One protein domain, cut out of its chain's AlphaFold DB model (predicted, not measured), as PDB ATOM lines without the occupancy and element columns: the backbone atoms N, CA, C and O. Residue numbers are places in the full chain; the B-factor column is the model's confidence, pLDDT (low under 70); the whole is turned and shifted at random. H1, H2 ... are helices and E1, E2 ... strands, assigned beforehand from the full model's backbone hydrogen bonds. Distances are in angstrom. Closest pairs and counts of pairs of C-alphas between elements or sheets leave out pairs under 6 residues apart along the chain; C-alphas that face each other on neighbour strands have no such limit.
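AT A GLANCE: This is residues 672 to 797 of the 801 residues of the protein "Oligopeptide transporter" of Grosmannia clavigera (strain kw1407 / UAMH 11150) (UniProt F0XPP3). A small parallel sheet of three strands has H3 and H4 side by side over one face, in two layers; residues 672 to 686 and H1 lie well out from this core, and residues 788 to 797, mostly H5, stick out at the far end. The printed part has 126 residues, mixed in class, in the order H1, H2, E1, H3, E2, H4, E3, H5. It is compact, with a radius of gyration of the C-alphas of 15.4 A and spans of 48 by 37 by 29 A.

HOW THE PARTS SIT: H1, residues 687 to 692, and H2, residues 714 to 720, are not on the sheet. E1, residues 725 to 731, is parallel to its neighbour E2, residues 750 to 759, at 23 degrees, with N 728 and O 752 2.8 A apart. E2 bends by 84 degrees at residue 756. E3, residues 780 to 782, is parallel to E2 at 37 degrees, with N 753 and O 780 2.8 A apart. H3, residues 733 to 746, and H4, residues 764 to 778, are on the same face, at heights over the sheet of 8.1 A and 9.4 A. They touch, closest at C-alphas of Tyr 745 and Trp 778, 5.9 A, at a shallow tilt of 8 degrees, the same way. E1, H3, E2 and E2, H4, E3 are strand-helix-strand units, parallel neighbours joined through a helix, with right-handed crossovers. H5, residues 784 to 796, only grazes the sheet with residues 784 to 787. Every O i to N i+4 pair is within hydrogen-bond range in H1, H2 and H4; H3 has 8 of 10, H5 8 of 9.

IN THESE COORDINATES: H1 begins at C-alpha 687 (50.170, 0.754, 12.822). E1 measures 19.8 A, H3 17.9 A, E2 21.2 A, H4 20.2 A and H5 19.1 A, which ends at C-alpha 796 (71.957, 25.948, 20.089).

THE WHOLE: The C-alphas of His 674 and Ala 797 are farthest apart, 50.0 A. The printed part has no cut; the H1 to H2 link, 21 residues, is long. Residues 793 to 797 have pLDDT under 70.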
ATOM      1  N   GLY A 672      35.525  -4.734   9.956       82.56
ATOM      2  CA  GLY A 672      35.417  -3.342  10.382       82.56
ATOM      3  C   GLY A 672      34.830  -3.168  11.786       82.56
ATOM      4  O   GLY A 672      34.980  -2.089  12.372       82.56
ATOM      5  N   GLY A 673      34.200  -4.211  12.340       90.38
ATOM      6  CA  GLY A 673      33.557  -4.192  13.650       90.38
ATOM      7  C   GLY A 673      32.409  -3.184  13.737       90.38
ATOM      8  O   GLY A 673      31.765  -2.853  12.744       90.38
ATOM      9  N   HIS A 674      32.156  -2.666  14.941       88.38
ATOM     10  CA  HIS A 674      31.101  -1.676  15.189       88.38
ATOM     11  C   HIS A 674      31.638  -0.244  15.217       88.38
ATOM     12  O   HIS A 674      32.653   0.016  15.870       88.38
ATOM     13  N   VAL A 675      30.949   0.694  14.557       84.62
ATOM     14  CA  VAL A 675      31.348   2.106  14.419       84.62
ATOM     15  C   VAL A 675      31.690   2.718  15.780       84.62
ATOM     16  O   VAL A 675      30.821   2.852  16.644       84.62
ATOM     17  N   LEU A 676      32.957   3.118  15.943       86.06
ATOM     18  CA  LEU A 676      33.505   3.827  17.109       86.06
ATOM     19  C   LEU A 676      33.316   3.105  18.460       86.06
ATOM     20  O   LEU A 676      33.295   3.745  19.515       86.06
ATOM     21  N   MET A 677      33.212   1.772  18.450       89.88
ATOM     22  CA  MET A 677      33.120   0.972  19.673       89.88
ATOM     23  C   MET A 677      34.500   0.550  20.177       89.88
ATOM     24  O   MET A 677      35.364   0.112  19.422       89.88
ATOM     25  N   ARG A 678      34.716   0.672  21.492       86.50
ATOM     26  CA  ARG A 678      36.015   0.402  22.126       86.50
ATOM     27  C   ARG A 678      36.481  -1.032  21.855       86.50
ATOM     28  O   ARG A 678      35.726  -1.976  22.055       86.50
ATOM     29  N   GLY A 679      37.748  -1.177  21.469       85.38
ATOM     30  CA  GLY A 679      38.366  -2.476  21.191       85.38
ATOM     31  C   GLY A 679      38.079  -3.032  19.794       85.38
ATOM     32  O   GLY A 679      38.586  -4.100  19.472       85.38
ATOM     33  N   GLN A 680      37.308  -2.318  18.967       90.06
ATOM     34  CA  GLN A 680      37.089  -2.675  17.567       90.06
ATOM     35  C   GLN A 680      38.241  -2.197  16.678       90.06
ATOM     36  O   GLN A 680      38.996  -1.291  17.037       90.06
ATOM     37  N   TRP A 681      38.359  -2.790  15.490       87.69
ATOM     38  CA  TRP A 681      39.417  -2.455  14.535       87.69
ATOM     39  C   TRP A 681      39.414  -0.966  14.147       87.69
ATOM     40  O   TRP A 681      40.466  -0.332  14.128       87.69
ATOM     41  N   ASN A 682      38.232  -0.380  13.935       84.62
ATOM     42  CA  ASN A 682      38.065   1.010  13.489       84.62
ATOM     43  C   ASN A 682      38.442   2.095  14.527       84.62
ATOM     44  O   ASN A 682      38.485   3.273  14.177       84.62
ATOM     45  N   VAL A 683      38.714   1.719  15.783       86.38
ATOM     46  CA  VAL A 683      39.219   2.626  16.834       86.38
ATOM     47  C   VAL A 683      40.671   2.342  17.215       86.38
ATOM     48  O   VAL A 683      41.216   3.013  18.093       86.38
ATOM     49  N   ALA A 684      41.303   1.336  16.606       84.88
ATOM     50  CA  ALA A 684      42.717   1.071  16.816       84.88
ATOM     51  C   ALA A 684      43.562   2.173  16.157       84.88
ATOM     52  O   ALA A 684      43.233   2.669  15.080       84.88
ATOM     53  N   PHE A 685      44.670   2.552  16.797       84.00
ATOM     54  CA  PHE A 685      45.614   3.489  16.194       84.00
ATOM     55  C   PHE A 685      46.264   2.886  14.944       84.00
ATOM     56  O   PHE A 685      46.510   1.679  14.872       84.00
ATOM     57  N   ASP A 686      46.586   3.748  13.976       82.19
ATOM     58  CA  ASP A 686      47.342   3.367  12.783       82.19
ATOM     59  C   ASP A 686      48.657   2.684  13.188       82.19
ATOM     60  O   ASP A 686      49.368   3.146  14.087       82.19
ATOM     61  N   ARG A 687      48.995   1.583  12.508       82.56
ATOM     62  CA  ARG A 687      50.170   0.754  12.822       82.56
ATOM     63  C   ARG A 687      51.469   1.563  12.880       82.56
ATOM     64  O   ARG A 687      52.350   1.216  13.662       82.56
ATOM     65  N   ARG A 688      51.586   2.641  12.098       83.75
ATOM     66  CA  ARG A 688      52.755   3.535  12.095       83.75
ATOM     67  C   ARG A 688      52.892   4.302  13.407       83.75
ATOM     68  O   ARG A 688      54.001   4.431  13.908       83.75
ATOM     69  N   LEU A 689      51.779   4.757  13.987       83.88
ATOM     70  CA  LEU A 689      51.778   5.427  15.291       83.88
ATOM     71  C   LEU A 689      52.036   4.433  16.422       83.88
ATOM     72  O   LEU A 689      52.811   4.733  17.323       83.88
ATOM     73  N   VAL A 690      51.464   3.226  16.343       85.75
ATOM     74  CA  VAL A 690      51.737   2.161  17.325       85.75
ATOM     75  C   VAL A 690      53.216   1.773  17.330       85.75
ATOM     76  O   VAL A 690      53.790   1.584  18.396       85.75
ATOM     77  N   ALA A 691      53.850   1.693  16.157       88.88
ATOM     78  CA  ALA A 691      55.276   1.393  16.043       88.88
ATOM     79  C   ALA A 691      56.183   2.520  16.572       88.88
ATOM     80  O   ALA A 691      57.304   2.243  16.994       88.88
ATOM     81  N   ALA A 692      55.715   3.771  16.541       87.19
ATOM     82  CA  ALA A 692      56.448   4.934  17.041       87.19
ATOM     83  C   ALA A 692      56.210   5.220  18.537       87.19
ATOM     84  O   ALA A 692      56.954   6.008  19.124       87.19
ATOM     85  N   ALA A 693      55.190   4.605  19.142       87.19
ATOM     86  CA  ALA A 693      54.814   4.830  20.531       87.19
ATOM     87  C   ALA A 693      55.881   4.313  21.505       87.19
ATOM     88  O   ALA A 693      56.440   3.224  21.340       87.19
ATOM     89  N   ARG A 694      56.134   5.082  22.560       91.12
ATOM     90  CA  ARG A 694      57.047   4.727  23.647       91.12
ATOM     91  C   ARG A 694      56.277   4.188  24.858       91.12
ATOM     92  O   ARG A 694      55.095   4.496  25.015       91.12
ATOM     93  N   PRO A 695      56.918   3.407  25.748       86.44
ATOM     94  CA  PRO A 695      56.260   2.875  26.947       86.44
ATOM     95  C   PRO A 695      55.621   3.942  27.855       86.44
ATOM     96  O   PRO A 695      54.669   3.652  28.575       86.44
ATOM     97  N   GLU A 696      56.141   5.168  27.837       84.69
ATOM     98  CA  GLU A 696      55.655   6.314  28.608       84.69
ATOM     99  C   GLU A 696      54.426   7.034  28.017       84.69
ATOM    100  O   GLU A 696      53.831   7.884  28.706       84.69
ATOM    101  N   ASP A 697      54.034   6.706  26.780       88.69
ATOM    102  CA  ASP A 697      52.901   7.321  26.084       88.69
ATOM    103  C   ASP A 697      51.562   6.848  26.661       88.69
ATOM    104  O   ASP A 697      51.345   5.668  26.945       88.69
ATOM    105  N   ILE A 698      50.629   7.788  26.835       86.56
ATOM    106  CA  ILE A 698      49.324   7.518  27.447       86.56
ATOM    107  C   ILE A 698      48.245   7.444  26.374       86.56
ATOM    108  O   ILE A 698      48.075   8.353  25.567       86.56
ATOM    109  N   TRP A 699      47.453   6.378  26.441       87.12
ATOM    110  CA  TRP A 699      46.354   6.124  25.522       87.12
ATOM    111  C   TRP A 699      45.041   6.537  26.179       87.12
ATOM    112  O   TRP A 699      44.599   5.928  27.154       87.12
ATOM    113  N   VAL A 700      44.406   7.576  25.639       87.00
ATOM    114  CA  VAL A 700      43.176   8.140  26.201       87.00
ATOM    115  C   VAL A 700      41.982   7.763  25.336       87.00
ATOM    116  O   VAL A 700      41.877   8.161  24.180       87.00
ATOM    117  N   SER A 701      41.044   7.015  25.914       87.25
ATOM    118  CA  SER A 701      39.731   6.793  25.304       87.25
ATOM    119  C   SER A 701      38.790   7.936  25.684       87.25
ATOM    120  O   SER A 701      38.605   8.211  26.869       87.25
ATOM    121  N   LYS A 702      38.173   8.579  24.689       89.06
ATOM    122  CA  LYS A 702      37.225   9.687  24.878       89.06
ATOM    123  C   LYS A 702      35.872   9.361  24.248       89.06
ATOM    124  O   LYS A 702      35.812   8.718  23.207       89.06
ATOM    125  N   ASN A 703      34.793   9.826  24.870       87.12
ATOM    126  CA  ASN A 703      33.408   9.663  24.398       87.12
ATOM    127  C   ASN A 703      32.757  11.002  23.980       87.12
ATOM    128  O   ASN A 703      31.542  11.076  23.780       87.12
ATOM    129  N   ARG A 704      33.563  12.065  23.883       88.62
ATOM    130  CA  ARG A 704      33.215  13.403  23.388       88.62
ATOM    131  C   ARG A 704      34.332  13.924  22.478       88.62
ATOM    132  O   ARG A 704      35.372  13.276  22.319       88.62
ATOM    133  N   HIS A 705      34.105  15.073  21.839       89.88
ATOM    134  CA  HIS A 705      35.082  15.660  20.918       89.88
ATOM    135  C   HIS A 705      36.385  16.039  21.628       89.88
ATOM    136  O   HIS A 705      37.442  15.593  21.180       89.88
ATOM    137  N   SER A 706      36.305  16.748  22.756       93.88
ATOM    138  CA  SER A 706      37.472  17.130  23.552       93.88
ATOM    139  C   SER A 706      38.087  15.956  24.316       93.88
ATOM    140  O   SER A 706      37.379  15.162  24.942       93.88
ATOM    141  N   GLY A 707      39.418  15.871  24.303       90.12
ATOM    142  CA  GLY A 707      40.183  14.993  25.188       90.12
ATOM    143  C   GLY A 707      40.175  15.445  26.652       90.12
ATOM    144  O   GLY A 707      40.373  14.609  27.530       90.12
ATOM    145  N   PHE A 708      39.900  16.723  26.921       91.00
ATOM    146  CA  PHE A 708      39.850  17.325  28.263       91.00
ATOM    147  C   PHE A 708      38.464  17.262  28.907       91.00
ATOM    148  O   PHE A 708      38.297  17.636  30.066       91.00
ATOM    149  N   TRP A 709      37.474  16.729  28.186       84.00
ATOM    150  CA  TRP A 709      36.153  16.467  28.739       84.00
ATOM    151  C   TRP A 709      36.242  15.583  29.996       84.00
ATOM    152  O   TRP A 709      36.994  14.604  30.042       84.00
ATOM    153  N   GLY A 710      35.451  15.922  31.018       73.25
ATOM    154  CA  GLY A 710      35.474  15.255  32.319       73.25
ATOM    155  C   GLY A 710      35.364  13.729  32.210       73.25
ATOM    156  O   GLY A 710      34.408  13.201  31.645       73.25
ATOM    157  N   GLY A 711      36.350  13.018  32.771       75.38
ATOM    158  CA  GLY A 711      36.375  11.549  32.844       75.38
ATOM    159  C   GLY A 711      37.481  10.849  32.046       75.38
ATOM    160  O   GLY A 711      37.603   9.632  32.151       75.38
ATOM    161  N   THR A 712      38.316  11.573  31.292       86.19
ATOM    162  CA  THR A 712      39.444  10.986  30.533       86.19
ATOM    163  C   THR A 712      40.732  10.822  31.347       86.19
ATOM    164  O   THR A 712      41.614  10.061  30.958       86.19
ATOM    165  N   GLY A 713      40.864  11.545  32.466       87.56
ATOM    166  CA  GLY A 713      42.058  11.538  33.323       87.56
ATOM    167  C   GLY A 713      43.276  12.277  32.748       87.56
ATOM    168  O   GLY A 713      44.305  12.343  33.422       87.56
ATOM    169  N   ILE A 714      43.172  12.865  31.546       91.44
ATOM    170  CA  ILE A 714      44.313  13.494  30.860       91.44
ATOM    171  C   ILE A 714      44.865  14.697  31.628       91.44
ATOM    172  O   ILE A 714      46.073  14.835  31.768       91.44
ATOM    173  N   GLU A 715      43.999  15.521  32.216       91.94
ATOM    174  CA  GLU A 715      44.411  16.696  32.989       91.94
ATOM    175  C   GLU A 715      45.256  16.312  34.214       91.94
ATOM    176  O   GLU A 715      46.304  16.910  34.458       91.94
ATOM    177  N   ALA A 716      44.857  15.267  34.947       90.31
ATOM    178  CA  ALA A 716      45.637  14.759  36.074       90.31
ATOM    179  C   ALA A 716      46.994  14.189  35.617       90.31
ATOM    180  O   ALA A 716      48.021  14.416  36.265       90.31
ATOM    181  N   ALA A 717      47.020  13.491  34.477       90.56
ATOM    182  CA  ALA A 717      48.247  12.951  33.898       90.56
ATOM    183  C   ALA A 717      49.221  14.054  33.446       90.56
ATOM    184  O   ALA A 717      50.415  13.971  33.729       90.56
ATOM    185  N   LEU A 718      48.724  15.114  32.805       93.12
ATOM    186  CA  LEU A 718      49.544  16.244  32.361       93.12
ATOM    187  C   LEU A 718      50.083  17.056  33.547       93.12
ATOM    188  O   LEU A 718      51.279  17.350  33.594       93.12
ATOM    189  N   LYS A 719      49.235  17.355  34.543       92.00
ATOM    190  CA  LYS A 719      49.636  18.102  35.750       92.00
ATOM    191  C   LYS A 719      50.662  17.344  36.588       92.00
ATOM    192  O   LYS A 719      51.650  17.939  37.007       92.00
ATOM    193  N   SER A 720      50.476  16.038  36.800       92.56
ATOM    194  CA  SER A 720      51.433  15.216  37.566       92.56
ATOM    195  C   SER A 720      52.810  15.104  36.900       92.56
ATOM    196  O   SER A 720      53.806  14.943  37.598       92.56
ATOM    197  N   ARG A 721      52.881  15.247  35.569       91.75
ATOM    198  CA  ARG A 721      54.131  15.288  34.792       91.75
ATOM    199  C   ARG A 721      54.719  16.699  34.642       91.75
ATOM    200  O   ARG A 721      55.771  16.848  34.031       91.75
ATOM    201  N   GLY A 722      54.061  17.732  35.178       92.75
ATOM    202  CA  GLY A 722      54.524  19.121  35.099       92.75
ATOM    203  C   GLY A 722      54.504  19.722  33.688       92.75
ATOM    204  O   GLY A 722      55.220  20.691  33.434       92.75
ATOM    205  N   ILE A 723      53.709  19.161  32.770       94.25
ATOM    206  CA  ILE A 723      53.621  19.611  31.374       94.25
ATOM    207  C   ILE A 723      52.817  20.913  31.304       94.25
ATOM    208  O   ILE A 723      51.694  20.977  31.806       94.25
ATOM    209  N   ARG A 724      53.387  21.934  30.654       93.75
ATOM    210  CA  ARG A 724      52.777  23.271  30.499       93.75
ATOM    211  C   ARG A 724      52.392  23.608  29.061       93.75
ATOM    212  O   ARG A 724      51.495  24.412  28.852       93.75
ATOM    213  N   THR A 725      53.023  22.948  28.097       94.38
ATOM    214  CA  THR A 725      52.873  23.231  26.670       94.38
ATOM    215  C   THR A 725      52.424  21.973  25.942       94.38
ATOM    216  O   THR A 725      52.975  20.895  26.176       94.38
ATOM    217  N   LEU A 726      51.421  22.100  25.077       96.06
ATOM    218  CA  LEU A 726      50.779  20.996  24.374       96.06
ATOM    219  C   LEU A 726      50.764  21.246  22.869       96.06
ATOM    220  O   LEU A 726      50.337  22.303  22.405       96.06
ATOM    221  N   PHE A 727      51.183  20.232  22.115       95.88
ATOM    222  CA  PHE A 727      51.102  20.214  20.659       95.88
ATOM    223  C   PHE A 727      49.882  19.404  20.219       95.88
ATOM    224  O   PHE A 727      49.692  18.269  20.658       95.88
ATOM    225  N   PHE A 728      49.065  19.981  19.345       96.06
ATOM    226  CA  PHE A 728      47.831  19.389  18.845       96.06
ATOM    227  C   PHE A 728      47.979  18.985  17.377       96.06
ATOM    228  O   PHE A 728      48.337  19.801  16.528       96.06
ATOM    229  N   SER A 729      47.669  17.720  17.090       94.31
ATOM    230  CA  SER A 729      47.648  17.107  15.755       94.31
ATOM    231  C   SER A 729      46.522  16.070  15.660       94.31
ATOM    232  O   SER A 729      46.063  15.566  16.687       94.31
ATOM    233  N   GLY A 730      46.115  15.687  14.448       90.62
ATOM    234  CA  GLY A 730      45.147  14.608  14.209       90.62
ATOM    235  C   GLY A 730      43.886  15.046  13.457       90.62
ATOM    236  O   GLY A 730      43.902  15.998  12.683       90.62
ATOM    237  N   ALA A 731      42.780  14.323  13.655       86.75
ATOM    238  CA  ALA A 731      41.521  14.570  12.951       86.75
ATOM    239  C   ALA A 731      40.287  14.434  13.872       86.75
ATOM    240  O   ALA A 731      40.282  13.633  14.808       86.75
ATOM    241  N   ASN A 732      39.206  15.189  13.657       87.94
ATOM    242  CA  ASN A 732      39.067  16.272  12.677       87.94
ATOM    243  C   ASN A 732      39.581  17.608  13.239       87.94
ATOM    244  O   ASN A 732      39.354  17.910  14.416       87.94
ATOM    245  N   MET A 733      40.239  18.406  12.392       91.12
ATOM    246  CA  MET A 733      40.843  19.694  12.761       91.12
ATOM    247  C   MET A 733      39.835  20.661  13.393       91.12
ATOM    248  O   MET A 733      40.100  21.218  14.449       91.12
ATOM    249  N   ASP A 734      38.659  20.791  12.789       91.12
ATOM    250  CA  ASP A 734      37.539  21.653  13.193       91.12
ATOM    251  C   ASP A 734      36.626  21.065  14.269       91.12
ATOM    252  O   ASP A 734      35.688  21.722  14.708       91.12
ATOM    253  N   GLN A 735      36.905  19.844  14.722       92.38
ATOM    254  CA  GLN A 735      36.131  19.180  15.765       92.38
ATOM    255  C   GLN A 735      37.061  18.736  16.894       92.38
ATOM    256  O   GLN A 735      37.475  19.545  17.715       92.38
ATOM    257  N   CYS A 736      37.431  17.451  16.934       93.19
ATOM    258  CA  CYS A 736      38.186  16.850  18.031       93.19
ATOM    259  C   CYS A 736      39.483  17.596  18.369       93.19
ATOM    260  O   CYS A 736      39.806  17.715  19.552       93.19
ATOM    261  N   VAL A 737      40.214  18.092  17.367       95.50
ATOM    262  CA  VAL A 737      41.468  18.825  17.589       95.50
ATOM    263  C   VAL A 737      41.178  20.219  18.149       95.50
ATOM    264  O   VAL A 737      41.636  20.518  19.250       95.50
ATOM    265  N   ALA A 738      40.366  21.031  17.459       95.81
ATOM    266  CA  ALA A 738      39.999  22.378  17.905       95.81
ATOM    267  C   ALA A 738      39.364  22.387  19.301       95.81
ATOM    268  O   ALA A 738      39.806  23.137  20.163       95.81
ATOM    269  N   THR A 739      38.375  21.527  19.567       96.00
ATOM    270  CA  THR A 739      37.715  21.488  20.883       96.00
ATOM    271  C   THR A 739      38.691  21.086  21.991       96.00
ATOM    272  O   THR A 739      38.646  21.656  23.073       96.00
ATOM    273  N   SER A 740      39.606  20.142  21.731       95.56
ATOM    274  CA  SER A 740      40.618  19.759  22.728       95.56
ATOM    275  C   SER A 740      41.617  20.885  22.999       95.56
ATOM    276  O   SER A 740      42.013  21.068  24.145       95.56
ATOM    277  N   ALA A 741      42.022  21.625  21.964       95.88
ATOM    278  CA  ALA A 741      42.951  22.743  22.098       95.88
ATOM    279  C   ALA A 741      42.317  23.933  22.832       95.88
ATOM    280  O   ALA A 741      42.943  24.508  23.715       95.88
ATOM    281  N   ILE A 742      41.055  24.252  22.531       95.81
ATOM    282  CA  ILE A 742      40.302  25.309  23.219       95.81
ATOM    283  C   ILE A 742      40.108  24.966  24.702       95.81
ATOM    284  O   ILE A 742      40.339  25.824  25.553       95.81
ATOM    285  N   ASP A 743      39.745  23.721  25.031       95.25
ATOM    286  CA  ASP A 743      39.598  23.297  26.432       95.25
ATOM    287  C   ASP A 743      40.936  23.323  27.180       95.25
ATOM    288  O   ASP A 743      41.010  23.781  28.320       95.25
ATOM    289  N   ALA A 744      42.017  22.870  26.539       95.31
ATOM    290  CA  ALA A 744      43.350  22.933  27.126       95.31
ATOM    291  C   ALA A 744      43.792  24.381  27.387       95.31
ATOM    292  O   ALA A 744      44.289  24.695  28.469       95.31
ATOM    293  N   TYR A 745      43.556  25.278  26.433       96.06
ATOM    294  CA  TYR A 745      43.808  26.704  26.604       96.06
ATOM    295  C   TYR A 745      42.998  27.276  27.775       96.06
ATOM    296  O   TYR A 745      43.554  27.930  28.656       96.06
ATOM    297  N   ALA A 746      41.701  26.960  27.850       93.62
ATOM    298  CA  ALA A 746      40.829  27.407  28.935       93.62
ATOM    299  C   ALA A 746      41.283  26.900  30.316       93.62
ATOM    300  O   ALA A 746      41.096  27.585  31.321       93.62
ATOM    301  N   HIS A 747      41.901  25.719  30.373       91.44
ATOM    302  CA  HIS A 747      42.461  25.139  31.596       91.44
ATOM    303  C   HIS A 747      43.916  25.580  31.879       91.44
ATOM    304  O   HIS A 747      44.489  25.168  32.892       91.44
ATOM    305  N   GLY A 748      44.498  26.450  31.043       92.88
ATOM    306  CA  GLY A 748      45.771  27.132  31.298       92.88
ATOM    307  C   GLY A 748      47.019  26.486  30.689       92.88
ATOM    308  O   GLY A 748      48.114  26.743  31.188       92.88
ATOM    309  N   TRP A 749      46.887  25.652  29.653       96.69
ATOM    310  CA  TRP A 749      48.031  25.139  28.884       96.69
ATOM    311  C   TRP A 749      48.378  26.032  27.689       96.69
ATOM    312  O   TRP A 749      47.493  26.529  26.990       96.69
ATOM    313  N   ASP A 750      49.673  26.148  27.389       95.38
ATOM    314  CA  ASP A 750      50.151  26.776  26.158       95.38
ATOM    315  C   ASP A 750      49.884  25.837  24.976       95.38
ATOM    316  O   ASP A 750      50.433  24.733  24.913       95.38
ATOM    317  N   CYS A 751      49.033  26.258  24.043       96.88
ATOM    318  CA  CYS A 751      48.559  25.400  22.962       96.88
ATOM    319  C   CYS A 751      49.236  25.739  21.633       96.88
ATOM    320  O   CYS A 751      49.220  26.885  21.183       96.88
ATOM    321  N   LEU A 752      49.797  24.724  20.977       95.94
ATOM    322  CA  LEU A 752      50.401  24.829  19.654       95.94
ATOM    323  C   LEU A 752      49.729  23.853  18.685       95.94
ATOM    324  O   LEU A 752      49.728  22.646  18.909       95.94
ATOM    325  N   LEU A 753      49.157  24.359  17.597       96.81
ATOM    326  CA  LEU A 753      48.457  23.583  16.577       96.81
ATOM    327  C   LEU A 753      49.377  23.295  15.385       96.81
ATOM    328  O   LEU A 753      49.824  24.217  14.701       96.81
ATOM    329  N   LEU A 754      49.616  22.011  15.106       96.00
ATOM    330  CA  LEU A 754      50.407  21.554  13.962       96.00
ATOM    331  C   LEU A 754      49.516  21.461  12.715       96.00
ATOM    332  O   LEU A 754      48.836  20.456  12.505       96.00
ATOM    333  N   SER A 755      49.485  22.525  11.909       90.88
ATOM    334  CA  SER A 755      48.543  22.693  10.787       90.88
ATOM    335  C   SER A 755      48.653  21.580   9.737       90.88
ATOM    336  O   SER A 755      47.643  21.008   9.330       90.88
ATOM    337  N   ASP A 756      49.872  21.212   9.350       90.69
ATOM    338  CA  ASP A 756      50.175  20.159   8.373       90.69
ATOM    339  C   ASP A 756      50.099  18.733   8.951       90.69
ATOM    340  O   ASP A 756      50.128  17.765   8.192       90.69
ATOM    341  N   ALA A 757      49.922  18.595  10.270       90.50
ATOM    342  CA  ALA A 757      49.601  17.334  10.944       90.50
ATOM    343  C   ALA A 757      48.128  17.238  11.381       90.50
ATOM    344  O   ALA A 757      47.757  16.328  12.132       90.50
ATOM    345  N   CYS A 758      47.277  18.157  10.919       91.62
ATOM    346  CA  CYS A 758      45.837  18.124  11.136       91.62
ATOM    347  C   CYS A 758      45.077  17.880   9.828       91.62
ATOM    348  O   CYS A 758      45.436  18.394   8.772       91.62
ATOM    349  N   ALA A 759      43.980  17.128   9.906       84.94
ATOM    350  CA  ALA A 759      43.119  16.866   8.755       84.94
ATOM    351  C   ALA A 759      41.639  17.015   9.112       84.94
ATOM    352  O   ALA A 759      41.231  16.791  10.251       84.94
ATOM    353  N   THR A 760      40.812  17.371   8.131       83.56
ATOM    354  CA  THR A 760      39.352  17.339   8.254       83.56
ATOM    355  C   THR A 760      38.697  16.964   6.930       83.56
ATOM    356  O   THR A 760      39.276  17.145   5.864       83.56
ATOM    357  N   THR A 761      37.493  16.404   7.015       74.94
ATOM    358  CA  THR A 761      36.595  16.170   5.877       74.94
ATOM    359  C   THR A 761      35.641  17.339   5.631       74.94
ATOM    360  O   THR A 761      34.883  17.308   4.663       74.94
ATOM    361  N   SER A 762      35.628  18.333   6.521       76.31
ATOM    362  CA  SER A 762      34.887  19.579   6.338       76.31
ATOM    363  C   SER A 762      35.511  20.416   5.212       76.31
ATOM    364  O   SER A 762      36.690  20.239   4.907       76.31
ATOM    365  N   PRO A 763      34.759  21.346   4.597       75.56
ATOM    366  CA  PRO A 763      35.308  22.237   3.577       75.56
ATOM    367  C   PRO A 763      36.540  23.013   4.067       75.56
ATOM    368  O   PRO A 763      36.626  23.350   5.248       75.56
ATOM    369  N   ASP A 764      37.444  23.381   3.155       75.50
ATOM    370  CA  ASP A 764      38.722  24.043   3.481       75.50
ATOM    371  C   ASP A 764      38.578  25.294   4.360       75.50
ATOM    372  O   ASP A 764      39.451  25.594   5.176       75.50
ATOM    373  N   PHE A 765      37.461  26.018   4.256       74.44
ATOM    374  CA  PHE A 765      37.209  27.183   5.104       74.44
ATOM    375  C   PHE A 765      37.064  26.829   6.593       74.44
ATOM    376  O   PHE A 765      37.380  27.659   7.440       74.44
ATOM    377  N   ALA A 766      36.616  25.617   6.936       79.75
ATOM    378  CA  ALA A 766      36.537  25.160   8.324       79.75
ATOM    379  C   ALA A 766      37.946  25.005   8.909       79.75
ATOM    380  O   ALA A 766      38.209  25.448  10.025       79.75
ATOM    381  N   ARG A 767      38.874  24.470   8.105       83.50
ATOM    382  CA  ARG A 767      40.301  24.390   8.427       83.50
ATOM    383  C   ARG A 767      40.897  25.778   8.664       83.50
ATOM    384  O   ARG A 767      41.495  26.025   9.705       83.50
ATOM    385  N   GLN A 768      40.676  26.691   7.716       83.00
ATOM    386  CA  GLN A 768      41.181  28.067   7.777       83.00
ATOM    387  C   GLN A 768      40.626  28.835   8.981       83.00
ATOM    388  O   GLN A 768      41.356  29.604   9.598       83.00
ATOM    389  N   CYS A 769      39.356  28.614   9.332       86.88
ATOM    390  CA  CYS A 769      38.733  29.206  10.513       86.88
ATOM    391  C   CYS A 769      39.447  28.762  11.795       86.88
ATOM    392  O   CYS A 769      39.846  29.599  12.595       86.88
ATOM    393  N   VAL A 770      39.694  27.460  11.961       91.75
ATOM    394  CA  VAL A 770      40.394  26.922  13.141       91.75
ATOM    395  C   VAL A 770      41.823  27.442  13.228       91.75
ATOM    396  O   VAL A 770      42.262  27.828  14.306       91.75
ATOM    397  N   GLU A 771      42.548  27.471  12.109       90.56
ATOM    398  CA  GLU A 771      43.911  28.015  12.054       90.56
ATOM    399  C   GLU A 771      43.930  29.502  12.432       90.56
ATOM    400  O   GLU A 771      44.773  29.933  13.219       90.56
ATOM    401  N   PHE A 772      42.974  30.279  11.919       89.25
ATOM    402  CA  PHE A 772      42.837  31.693  12.245       89.25
ATOM    403  C   PHE A 772      42.528  31.904  13.731       89.25
ATOM    404  O   PHE A 772      43.268  32.613  14.407       89.25
ATOM    405  N   GLU A 773      41.481  31.257  14.247       84.44
ATOM    406  CA  GLU A 773      41.046  31.377  15.643       84.44
ATOM    407  C   GLU A 773      42.137  30.907  16.616       84.44
ATOM    408  O   GLU A 773      42.367  31.546  17.643       84.44
ATOM    409  N   CYS A 774      42.869  29.840  16.271       89.50
ATOM    410  CA  CYS A 774      44.020  29.382  17.042       89.50
ATOM    411  C   CYS A 774      45.068  30.483  17.147       89.50
ATOM    412  O   CYS A 774      45.397  30.897  18.254       89.50
ATOM    413  N   ALA A 775      45.532  30.995  16.002       83.94
ATOM    414  CA  ALA A 775      46.624  31.961  15.932       83.94
ATOM    415  C   ALA A 775      46.310  33.307  16.604       83.94
ATOM    416  O   ALA A 775      47.235  34.020  16.995       83.94
ATOM    417  N   VAL A 776      45.032  33.683  16.700       77.81
ATOM    418  CA  VAL A 776      44.610  34.982  17.251       77.81
ATOM    419  C   VAL A 776      44.044  34.903  18.667       77.81
ATOM    420  O   VAL A 776      44.010  35.931  19.344       77.81
ATOM    421  N   GLY A 777      43.579  33.733  19.111       82.44
ATOM    422  CA  GLY A 777      42.724  33.630  20.295       82.44
ATOM    423  C   GLY A 777      43.190  32.661  21.375       82.44
ATOM    424  O   GLY A 777      43.101  32.999  22.554       82.44
ATOM    425  N   TRP A 778      43.644  31.461  21.005       88.00
ATOM    426  CA  TRP A 778      43.819  30.361  21.969       88.00
ATOM    427  C   TRP A 778      45.076  29.504  21.755       88.00
ATOM    428  O   TRP A 778      45.224  28.462  22.390       88.00
ATOM    429  N   GLY A 779      46.012  29.922  20.899       91.12
ATOM    430  CA  GLY A 779      47.288  29.232  20.725       91.12
ATOM    431  C   GLY A 779      48.193  29.820  19.641       91.12
ATOM    432  O   GLY A 779      48.062  30.973  19.238       91.12
ATOM    433  N   PHE A 780      49.129  29.002  19.162       92.50
ATOM    434  CA  PHE A 780      49.983  29.298  18.010       92.50
ATOM    435  C   PHE A 780      49.831  28.225  16.940       92.50
ATOM    436  O   PHE A 780      49.738  27.043  17.255       92.50
ATOM    437  N   VAL A 781      49.873  28.624  15.671       93.44
ATOM    438  CA  VAL A 781      49.856  27.690  14.540       93.44
ATOM    439  C   VAL A 781      51.251  27.586  13.949       93.44
ATOM    440  O   VAL A 781      51.903  28.598  13.691       93.44
ATOM    441  N   LEU A 782      51.697  26.360  13.711       93.31
ATOM    442  CA  LEU A 782      52.976  26.060  13.087       93.31
ATOM    443  C   LEU A 782      52.862  24.819  12.202       93.31
ATOM    444  O   LEU A 782      51.920  24.035  12.310       93.31
ATOM    445  N   THR A 783      53.841  24.650  11.327       94.00
ATOM    446  CA  THR A 783      54.051  23.415  10.564       94.00
ATOM    447  C   THR A 783      54.990  22.471  11.317       94.00
ATOM    448  O   THR A 783      55.800  22.911  12.137       94.00
ATOM    449  N   CYS A 784      54.938  21.174  11.024       91.44
ATOM    450  CA  CYS A 784      55.869  20.180  11.549       91.44
ATOM    451  C   CYS A 784      57.321  20.532  11.218       91.44
ATOM    452  O   CYS A 784      58.196  20.327  12.055       91.44
ATOM    453  N   GLN A 785      57.574  21.113  10.040       91.12
ATOM    454  CA  GLN A 785      58.909  21.592   9.681       91.12
ATOM    455  C   GLN A 785      59.350  22.752  10.581       91.12
ATOM    456  O   GLN A 785      60.444  22.707  11.128       91.12
ATOM    457  N   GLN A 786      58.488  23.747  10.812       90.50
ATOM    458  CA  GLN A 786      58.796  24.853  11.729       90.50
ATOM    459  C   GLN A 786      59.024  24.375  13.168       90.50
ATOM    460  O   GLN A 786      59.844  24.957  13.876       90.50
ATOM    461  N   LEU A 787      58.320  23.324  13.606       90.75
ATOM    462  CA  LEU A 787      58.583  22.690  14.897       90.75
ATOM    463  C   LEU A 787      59.977  22.056  14.926       90.75
ATOM    464  O   LEU A 787      60.723  22.299  15.871       90.75
ATOM    465  N   ALA A 788      60.327  21.265  13.909       87.94
ATOM    466  CA  ALA A 788      61.635  20.619  13.807       87.94
ATOM    467  C   ALA A 788      62.770  21.655  13.780       87.94
ATOM    468  O   ALA A 788      63.672  21.593  14.613       87.94
ATOM    469  N   ASP A 789      62.649  22.676  12.927       87.12
ATOM    470  CA  ASP A 789      63.603  23.784  12.838       87.12
ATOM    471  C   ASP A 789      63.724  24.520  14.185       87.12
ATOM    472  O   ASP A 789      64.813  24.901  14.612       87.12
ATOM    473  N   GLY A 790      62.603  24.730  14.884       83.75
ATOM    474  CA  GLY A 790      62.581  25.349  16.208       83.75
ATOM    475  C   GLY A 790      63.301  24.514  17.269       83.75
ATOM    476  O   GLY A 790      64.062  25.066  18.061       83.75
ATOM    477  N   ILE A 791      63.107  23.193  17.270       82.88
ATOM    478  CA  ILE A 791      63.771  22.264  18.197       82.88
ATOM    479  C   ILE A 791      65.284  22.234  17.956       82.88
ATOM    480  O   ILE A 791      66.052  22.302  18.919       82.88
ATOM    481  N   ASP A 792      65.717  22.203  16.697       75.62
ATOM    482  CA  ASP A 792      67.140  22.225  16.343       75.62
ATOM    483  C   ASP A 792      67.808  23.536  16.797       75.62
ATOM    484  O   ASP A 792      68.936  23.534  17.296       75.62
ATOM    485  N   ASN A 793      67.077  24.655  16.738       68.75
ATOM    486  CA  ASN A 793      67.539  25.949  17.245       68.75
ATOM    487  C   ASN A 793      67.521  26.051  18.785       68.75
ATOM    488  O   ASN A 793      68.349  26.763  19.359       68.75
ATOM    489  N   ILE A 794      66.636  25.319  19.474       65.06
ATOM    490  CA  ILE A 794      66.608  25.240  20.947       65.06
ATOM    491  C   ILE A 794      67.883  24.571  21.485       65.06
ATOM    492  O   ILE A 794      68.396  24.997  22.519       65.06
ATOM    493  N   GLN A 795      68.459  23.598  20.770       52.09
ATOM    494  CA  GLN A 795      69.726  22.971  21.181       52.09
ATOM    495  C   GLN A 795      70.950  23.890  21.031       52.09
ATOM    496  O   GLN A 795      71.950  23.680  21.713       52.09
ATOM    497  N   THR A 796      70.880  24.943  20.209       49.16
ATOM    498  CA  THR A 796      71.957  25.948  20.089       49.16
ATOM    499  C   THR A 796      71.855  27.109  21.083       49.16
ATOM    500  O   THR A 796      72.795  27.892  21.206       49.16
ATOM    501  N   ALA A 797      70.746  27.213  21.821       43.19
ATOM    502  CA  ALA A 797      70.457  28.303  22.754       43.19
ATOM    503  C   ALA A 797      70.478  27.852  24.226       43.19
ATOM    504  O   ALA A 797      69.647  28.285  25.022       43.19
TER     505      ALA A 797